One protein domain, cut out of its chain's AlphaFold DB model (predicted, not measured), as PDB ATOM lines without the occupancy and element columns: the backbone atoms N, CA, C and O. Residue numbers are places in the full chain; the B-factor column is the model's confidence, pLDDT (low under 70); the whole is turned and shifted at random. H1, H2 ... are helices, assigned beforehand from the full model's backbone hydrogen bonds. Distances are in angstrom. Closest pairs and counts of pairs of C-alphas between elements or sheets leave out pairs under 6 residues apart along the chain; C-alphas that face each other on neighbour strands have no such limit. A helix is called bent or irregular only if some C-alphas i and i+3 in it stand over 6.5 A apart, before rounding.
ATOM      1  N   LEU A 115     209.071 215.853 379.309       90.31
ATOM      2  CA  LEU A 115     210.008 216.980 379.294       90.31
ATOM      3  C   LEU A 115     210.214 217.565 380.699       90.31
ATOM      4  O   LEU A 115     211.333 217.936 381.038       90.31
ATOM      5  N   ASP A 116     209.168 217.596 381.534       89.81
ATOM      6  CA  ASP A 116     209.274 217.977 382.948       89.81
ATOM      7  C   ASP A 116     210.229 217.029 383.698       89.81
ATOM      8  O   ASP A 116     211.034 217.482 384.515       89.81
ATOM      9  N   PHE A 117     210.161 215.724 383.399       92.69
ATOM     10  CA  PHE A 117     211.067 214.719 383.958       92.69
ATOM     11  C   PHE A 117     212.502 214.904 383.452       92.69
ATOM     12  O   PHE A 117     213.401 215.035 384.272       92.69
ATOM     13  N   GLU A 118     212.721 214.980 382.134       91.31
ATOM     14  CA  GLU A 118     214.061 215.155 381.545       91.31
ATOM     15  C   GLU A 118     214.722 216.459 382.019       91.31
ATOM     16  O   GLU A 118     215.921 216.499 382.296       91.31
ATOM     17  N   PHE A 119     213.941 217.531 382.183       92.75
ATOM     18  CA  PHE A 119     214.421 218.772 382.782       92.75
ATOM     19  C   PHE A 119     214.868 218.558 384.234       92.75
ATOM     20  O   PHE A 119     215.965 218.973 384.607       92.75
ATOM     21  N   ALA A 120     214.038 217.913 385.060       89.50
ATOM     22  CA  ALA A 120     214.366 217.651 386.458       89.50
ATOM     23  C   ALA A 120     215.577 216.713 386.604       89.50
ATOM     24  O   ALA A 120     216.469 216.993 387.406       89.50
ATOM     25  N   GLU A 121     215.645 215.659 385.792       94.62
ATOM     26  CA  GLU A 121     216.771 214.731 385.701       94.62
ATOM     27  C   GLU A 121     218.062 215.479 385.362       94.62
ATOM     28  O   GLU A 121     219.024 215.401 386.124       94.62
ATOM     29  N   LEU A 122     218.059 216.323 384.326       88.44
ATOM     30  CA  LEU A 122     219.231 217.121 383.961       88.44
ATOM     31  C   LEU A 122     219.665 218.072 385.086       88.44
ATOM     32  O   LEU A 122     220.861 218.227 385.349       88.44
ATOM     33  N   THR A 123     218.717 218.718 385.776       91.75
ATOM     34  CA  THR A 123     219.060 219.589 386.916       91.75
ATOM     35  C   THR A 123     219.684 218.812 388.076       91.75
ATOM     36  O   THR A 123     220.568 219.345 388.757       91.75
ATOM     37  N   LEU A 124     219.261 217.558 388.276       86.75
ATOM     38  CA  LEU A 124     219.792 216.650 389.287       86.75
ATOM     39  C   LEU A 124     221.192 216.154 388.905       86.75
ATOM     40  O   LEU A 124     222.105 216.248 389.724       86.75
ATOM     41  N   GLU A 125     221.382 215.705 387.663       88.81
ATOM     42  CA  GLU A 125     222.684 215.296 387.114       88.81
ATOM     43  C   GLU A 125     223.719 216.422 387.203       88.81
ATOM     44  O   GLU A 125     224.873 216.199 387.566       88.81
ATOM     45  N   CYS A 126     223.291 217.659 386.934       86.00
ATOM     46  CA  CYS A 126     224.136 218.847 387.031       86.00
ATOM     47  C   CYS A 126     224.337 219.349 388.473       86.00
ATOM     48  O   CYS A 126     225.021 220.358 388.666       86.00
ATOM     49  N   ALA A 127     223.734 218.696 389.474       88.38
ATOM     50  CA  ALA A 127     223.768 219.085 390.885       88.38
ATOM     51  C   ALA A 127     223.443 220.577 391.114       88.38
ATOM     52  O   ALA A 127     224.103 221.274 391.894       88.38
ATOM     53  N   MET A 128     222.438 221.095 390.401       88.00
ATOM     54  CA  MET A 128     222.072 222.510 390.463       88.00
ATOM     55  C   MET A 128     221.435 222.862 391.814       88.00
ATOM     56  O   MET A 128     220.571 222.152 392.321       88.00
ATOM     57  N   ASN A 129     221.813 224.003 392.393       89.44
ATOM     58  CA  ASN A 129     221.150 224.528 393.588       89.44
ATOM     59  C   ASN A 129     219.850 225.277 393.242       89.44
ATOM     60  O   ASN A 129     219.630 225.670 392.096       89.44
ATOM     61  N   GLN A 130     219.026 225.564 394.256       91.38
ATOM     62  CA  GLN A 130     217.735 226.244 394.086       91.38
ATOM     63  C   GLN A 130     217.830 227.538 393.255       91.38
ATOM     64  O   GLN A 130     217.067 227.720 392.312       91.38
ATOM     65  N   LYS A 131     218.820 228.407 393.519       89.50
ATOM     66  CA  LYS A 131     218.991 229.668 392.769       89.50
ATOM     67  C   LYS A 131     219.322 229.435 391.294       89.50
ATOM     68  O   LYS A 131     218.932 230.232 390.443       89.50
ATOM     69  N   GLN A 132     220.089 228.389 390.989       83.50
ATOM     70  CA  GLN A 132     220.429 228.027 389.614       83.50
ATOM     71  C   GLN A 132     219.211 227.458 388.880       83.50
ATOM     72  O   GLN A 132     218.983 227.844 387.734       83.50
ATOM     73  N   ILE A 133     218.419 226.610 389.544       89.94
ATOM     74  CA  ILE A 133     217.175 226.042 389.001       89.94
ATOM     75  C   ILE A 133     216.170 227.160 388.700       89.94
ATOM     76  O   ILE A 133     215.686 227.254 387.572       89.94
ATOM     77  N   ASP A 134     215.934 228.073 389.648       91.81
ATOM     78  CA  ASP A 134     215.030 229.219 389.462       91.81
ATOM     79  C   ASP A 134     215.464 230.104 388.282       91.81
ATOM     80  O   ASP A 134     214.641 230.555 387.479       91.81
ATOM     81  N   LYS A 135     216.778 230.327 388.133       88.56
ATOM     82  CA  LYS A 135     217.339 231.090 387.013       88.56
ATOM     83  C   LYS A 135     217.142 230.370 385.678       88.56
ATOM     84  O   LYS A 135     216.784 231.027 384.699       88.56
ATOM     85  N   LEU A 136     217.370 229.056 385.625       93.12
ATOM     86  CA  LEU A 136     217.186 228.260 384.411       93.12
ATOM     87  C   LEU A 136     215.712 228.231 383.990       93.12
ATOM     88  O   LEU A 136     215.417 228.521 382.834       93.12
ATOM     89  N   LEU A 137     214.785 228.008 384.927       94.69
ATOM     90  CA  LEU A 137     213.343 228.116 384.678       94.69
ATOM     91  C   LEU A 137     212.955 229.508 384.159       94.69
ATOM     92  O   LEU A 137     212.145 229.626 383.241       94.69
ATOM     93  N   GLY A 138     213.556 230.570 384.704       94.00
ATOM     94  CA  GLY A 138     213.369 231.934 384.212       94.00
ATOM     95  C   GLY A 138     213.825 232.123 382.760       94.00
ATOM     96  O   GLY A 138     213.131 232.778 381.984       94.00
ATOM     97  N   ILE A 139     214.957 231.527 382.372       90.50
ATOM     98  CA  ILE A 139     215.436 231.529 380.982       90.50
ATOM     99  C   ILE A 139     214.463 230.752 380.090       90.50
ATOM    100  O   ILE A 139     214.009 231.304 379.094       90.50
ATOM    101  N   VAL A 140     214.068 229.534 380.475       93.75
ATOM    102  CA  VAL A 140     213.125 228.698 379.707       93.75
ATOM    103  C   VAL A 140     211.796 229.422 379.478       93.75
ATOM    104  O   VAL A 140     211.306 229.461 378.354       93.75
ATOM    105  N   ARG A 141     211.242 230.080 380.503       94.31
ATOM    106  CA  ARG A 141     210.011 230.881 380.367       94.31
ATOM    107  C   ARG A 141     210.179 232.054 379.402       94.31
ATOM    108  O   ARG A 141     209.268 232.343 378.637       94.31
ATOM    109  N   ARG A 142     211.336 232.725 379.408       92.94
ATOM    110  CA  ARG A 142     211.628 233.799 378.443       92.94
ATOM    111  C   ARG A 142     211.713 233.272 377.014       92.94
ATOM    112  O   ARG A 142     211.173 233.917 376.126       92.94
ATOM    113  N   ILE A 143     212.334 232.110 376.818       93.19
ATOM    114  CA  ILE A 143     212.410 231.440 375.513       93.19
ATOM    115  C   ILE A 143     211.012 231.033 375.039       93.19
ATOM    116  O   ILE A 143     210.670 231.271 373.891       93.19
ATOM    117  N   ALA A 144     210.182 230.471 375.922       92.94
ATOM    118  CA  ALA A 144     208.807 230.100 375.587       92.94
ATOM    119  C   ALA A 144     207.947 231.317 375.201       92.94
ATOM    120  O   ALA A 144     207.098 231.210 374.320       92.94
ATOM    121  N   ASN A 145     208.185 232.470 375.836       95.25
ATOM    122  CA  ASN A 145     207.482 233.715 375.528       95.25
ATOM    123  C   ASN A 145     207.950 234.361 374.212       95.25
ATOM    124  O   ASN A 145     207.126 234.910 373.485       95.25
ATOM    125  N   ASP A 146     209.253 234.332 373.920       93.12
ATOM    126  CA  ASP A 146     209.837 234.859 372.682       93.12
ATOM    127  C   ASP A 146     210.988 233.957 372.199       93.12
ATOM    128  O   ASP A 146     212.157 234.185 372.548       93.12
ATOM    129  N   PRO A 147     210.678 232.935 371.377       92.62
ATOM    130  CA  PRO A 147     211.678 231.988 370.891       92.62
ATOM    131  C   PRO A 147     212.790 232.637 370.059       92.62
ATOM    132  O   PRO A 147     213.884 232.085 369.973       92.62
ATOM    133  N   SER A 148     212.551 233.821 369.478       90.75
ATOM    134  CA  SER A 148     213.544 234.519 368.652       90.75
ATOM    135  C   SER A 148     214.755 235.027 369.448       90.75
ATOM    136  O   SER A 148     215.811 235.280 368.868       90.75
ATOM    137  N   GLN A 149     214.641 235.126 370.781       86.44
ATOM    138  CA  GLN A 149     215.727 235.572 371.665       86.44
ATOM    139  C   GLN A 149     216.792 234.503 371.938       86.44
ATOM    140  O   GLN A 149     217.808 234.815 372.563       86.44
ATOM    141  N   PHE A 150     216.577 233.254 371.520       90.31
ATOM    142  CA  PHE A 150     217.500 232.155 371.781       90.31
ATOM    143  C   PHE A 150     217.954 231.497 370.484       90.31
ATOM    144  O   PHE A 150     217.164 230.904 369.758       90.31
ATOM    145  N   SER A 151     219.250 231.608 370.200       90.38
ATOM    146  CA  SER A 151     219.842 231.215 368.918       90.38
ATOM    147  C   SER A 151     220.851 230.068 369.011       90.38
ATOM    148  O   SER A 151     221.409 229.675 367.990       90.38
ATOM    149  N   PHE A 152     221.140 229.557 370.213       90.69
ATOM    150  CA  PHE A 152     222.096 228.465 370.399       90.69
ATOM    151  C   PHE A 152     221.439 227.123 370.082       90.69
ATOM    152  O   PHE A 152     220.452 226.759 370.716       90.69
ATOM    153  N   ASN A 153     222.004 226.371 369.137       92.44
ATOM    154  CA  ASN A 153     221.480 225.063 368.734       92.44
ATOM    155  C   ASN A 153     222.391 223.912 369.174       92.44
ATOM    156  O   ASN A 153     221.934 222.782 369.329       92.44
ATOM    157  N   LYS A 154     223.685 224.185 369.377       91.69
ATOM    158  CA  LYS A 154     224.684 223.195 369.795       91.69
ATOM    159  C   LYS A 154     225.721 223.790 370.742       91.69
ATOM    160  O   LYS A 154     225.896 225.004 370.828       91.69
ATOM    161  N   TYR A 155     226.458 222.910 371.418       86.75
ATOM    162  CA  TYR A 155     227.542 223.284 372.329       86.75
ATOM    163  C   TYR A 155     228.581 224.216 371.679       86.75
ATOM    164  O   TYR A 155     228.998 225.191 372.302       86.75
ATOM    165  N   ASP A 156     228.951 223.959 370.420       90.12
ATOM    166  CA  ASP A 156     229.926 224.783 369.697       90.12
ATOM    167  C   ASP A 156     229.486 226.244 369.561       90.12
ATOM    168  O   ASP A 156     230.340 227.126 369.563       90.12
ATOM    169  N   ASP A 157     228.179 226.519 369.476       90.00
ATOM    170  CA  ASP A 157     227.672 227.889 369.363       90.00
ATOM    171  C   ASP A 157     227.902 228.651 370.678       90.00
ATOM    172  O   ASP A 157     228.296 229.817 370.673       90.00
ATOM    173  N   ILE A 158     227.714 227.970 371.817       80.31
ATOM    174  CA  ILE A 158     227.974 228.516 373.156       80.31
ATOM    175  C   ILE A 158     229.476 228.734 373.342       80.31
ATOM    176  O   ILE A 158     229.894 229.795 373.804       80.31
ATOM    177  N   LYS A 159     230.292 227.740 372.976       77.44
ATOM    178  CA  LYS A 159     231.751 227.829 373.075       77.44
ATOM    179  C   LYS A 159     232.298 228.959 372.200       77.44
ATOM    180  O   LYS A 159     233.017 229.808 372.709       77.44
ATOM    181  N   GLY A 160     231.893 229.022 370.932       79.81
ATOM    182  CA  GLY A 160     232.303 230.079 370.010       79.81
ATOM    183  C   GLY A 160     231.872 231.470 370.478       79.81
ATOM    184  O   GLY A 160     232.651 232.414 370.386       79.81
ATOM    185  N   ALA A 161     230.674 231.605 371.059       76.44
ATOM    186  CA  ALA A 161     230.246 232.865 371.665       76.44
ATOM    187  C   ALA A 161     231.126 233.274 372.859       76.44
ATOM    188  O   ALA A 161     231.427 234.458 373.007       76.44
ATOM    189  N   TRP A 162     231.569 232.321 373.687       68.50
ATOM    190  CA  TRP A 162     232.522 232.587 374.770       68.50
ATOM    191  C   TRP A 162     233.927 232.915 374.269       68.50
ATOM    192  O   TRP A 162     234.553 233.803 374.842       68.50
ATOM    193  N   ASP A 163     234.398 232.258 373.209       73.31
ATOM    194  CA  ASP A 163     235.691 232.552 372.585       73.31
ATOM    195  C   ASP A 163     235.700 233.997 372.051       73.31
ATOM    196  O   ASP A 163     236.559 234.793 372.428       73.31
ATOM    197  N   ILE A 164     234.665 234.391 371.296       75.25
ATOM    198  CA  ILE A 164     234.488 235.770 370.807       75.25
ATOM    199  C   ILE A 164     234.365 236.754 371.977       75.25
ATOM    200  O   ILE A 164     235.002 237.808 371.980       75.25
ATOM    201  N   ALA A 165     233.560 236.437 372.994       66.69
ATOM    202  CA  ALA A 165     233.417 237.302 374.160       66.69
ATOM    203  C   ALA A 165     234.745 237.470 374.916       66.69
ATOM    204  O   ALA A 165     235.007 238.558 375.421       66.69
ATOM    205  N   GLY A 166     235.579 236.429 374.973       59.12
ATOM    206  CA  GLY A 166     236.909 236.465 375.577       59.12
ATOM    207  C   GLY A 166     237.935 237.261 374.766       59.12
ATOM    208  O   GLY A 166     238.833 237.857 375.353       59.12
ATOM    209  N   GLU A 167     237.789 237.321 373.440       63.91
ATOM    210  CA  GLU A 167     238.601 238.196 372.580       63.91
ATOM    211  C   GLU A 167     238.197 239.671 372.707       63.91
ATOM    212  O   GLU A 167     239.045 240.560 372.662       63.91
ATOM    213  N   VAL A 168     236.901 239.945 372.874       62.59
ATOM    214  CA  VAL A 168     236.356 241.314 372.926       62.59
ATOM    215  C   VAL A 168     236.394 241.905 374.341       62.59
ATOM    216  O   VAL A 168     236.445 243.129 374.509       62.59
ATOM    217  N   HIS A 169     236.364 241.062 375.376       58.78
ATOM    218  CA  HIS A 169     236.317 241.481 376.772       58.78
ATOM    219  C   HIS A 169     237.436 240.839 377.610       58.78
ATOM    220  O   HIS A 169     237.523 239.615 377.690       58.78
TER     221      HIS A 169
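Overview. This is residues 115 to 169 of the 642 residues of an uncharacterized protein of Phlebia centrifuga (UniProt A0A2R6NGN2). A loose V of two helices, H1 and H2, makes one part of this model, and a third helix, H3, is set off from it at the far end of a bare stretch of chain, residues 146 to 154. Residues 153 to 160 and 162 to 169 stick out as an arm that meets neither helix of the V, and the middle between the V and this arm is open. The printed part has 55 residues with three named helices, H1, H2, H3 in that order, and no named strand; its class is all helix. It is loose, with a radius of gyration of the C-alphas of 13.5 A, and its C-alphas span 36 by 26 by 20 A.

Arrangement. Begin at residue 115, where H1, residues 115 to 125, starts. After a tight link of 4 residues, look for H2 at residues 130 to 145. Compare C-alphas 123 and 133: those of Thr 123 and Ile 133 are the closest of the two helices, 7.0 A apart, and H1 and H2 are close but not clearly touching, with 1 pair of C-alphas within 8 A. They run opposite ways at a shallow tilt of 33 degrees, only just short of steep. Their centres are 13.2 A apart. Go on through the short link of 9 residues to H3, residues 155 to 168. H3 is apart from H2, and it is apart from H1 too. In the backbones of H1, H2 and H3, every O i to N i+4 pair is within hydrogen-bond range.

Along the chain. Find C-alpha 115 at (210.008, 216.980, 379.294); from there H1 runs 15.0 A to C-alpha 125. Next find C-alpha 130 at (217.735, 226.244, 394.086), where H2 begins; with 16 residues it is the longest helix, and it covers 22.5 A to C-alpha 145. Then find Tyr 155, where H3 begins; it runs 20.1 A to C-alpha 168 at (236.356, 241.314, 372.926). None of the three helices is bent or irregular.

Size, cuts and confidence. The two C-alphas farthest apart are those of Phe 117 and Val 168, 38.3 A. Residues 144 to 149 stand free, as do residues 153 to 160, of which 155 to 160 belong to H3, and residues 162 to 169, of which 162 to 168 belong to H3. Without these stretches the body of 33 residues spans 25 by 21 by 20 A. The printed part has no cut, and neither link is long. Look in the B-factor column for the pLDDT: its mean is 86.3 for the printed part and 75 for H3, and it is under 70 at residue 162 and at residues 165 to 169.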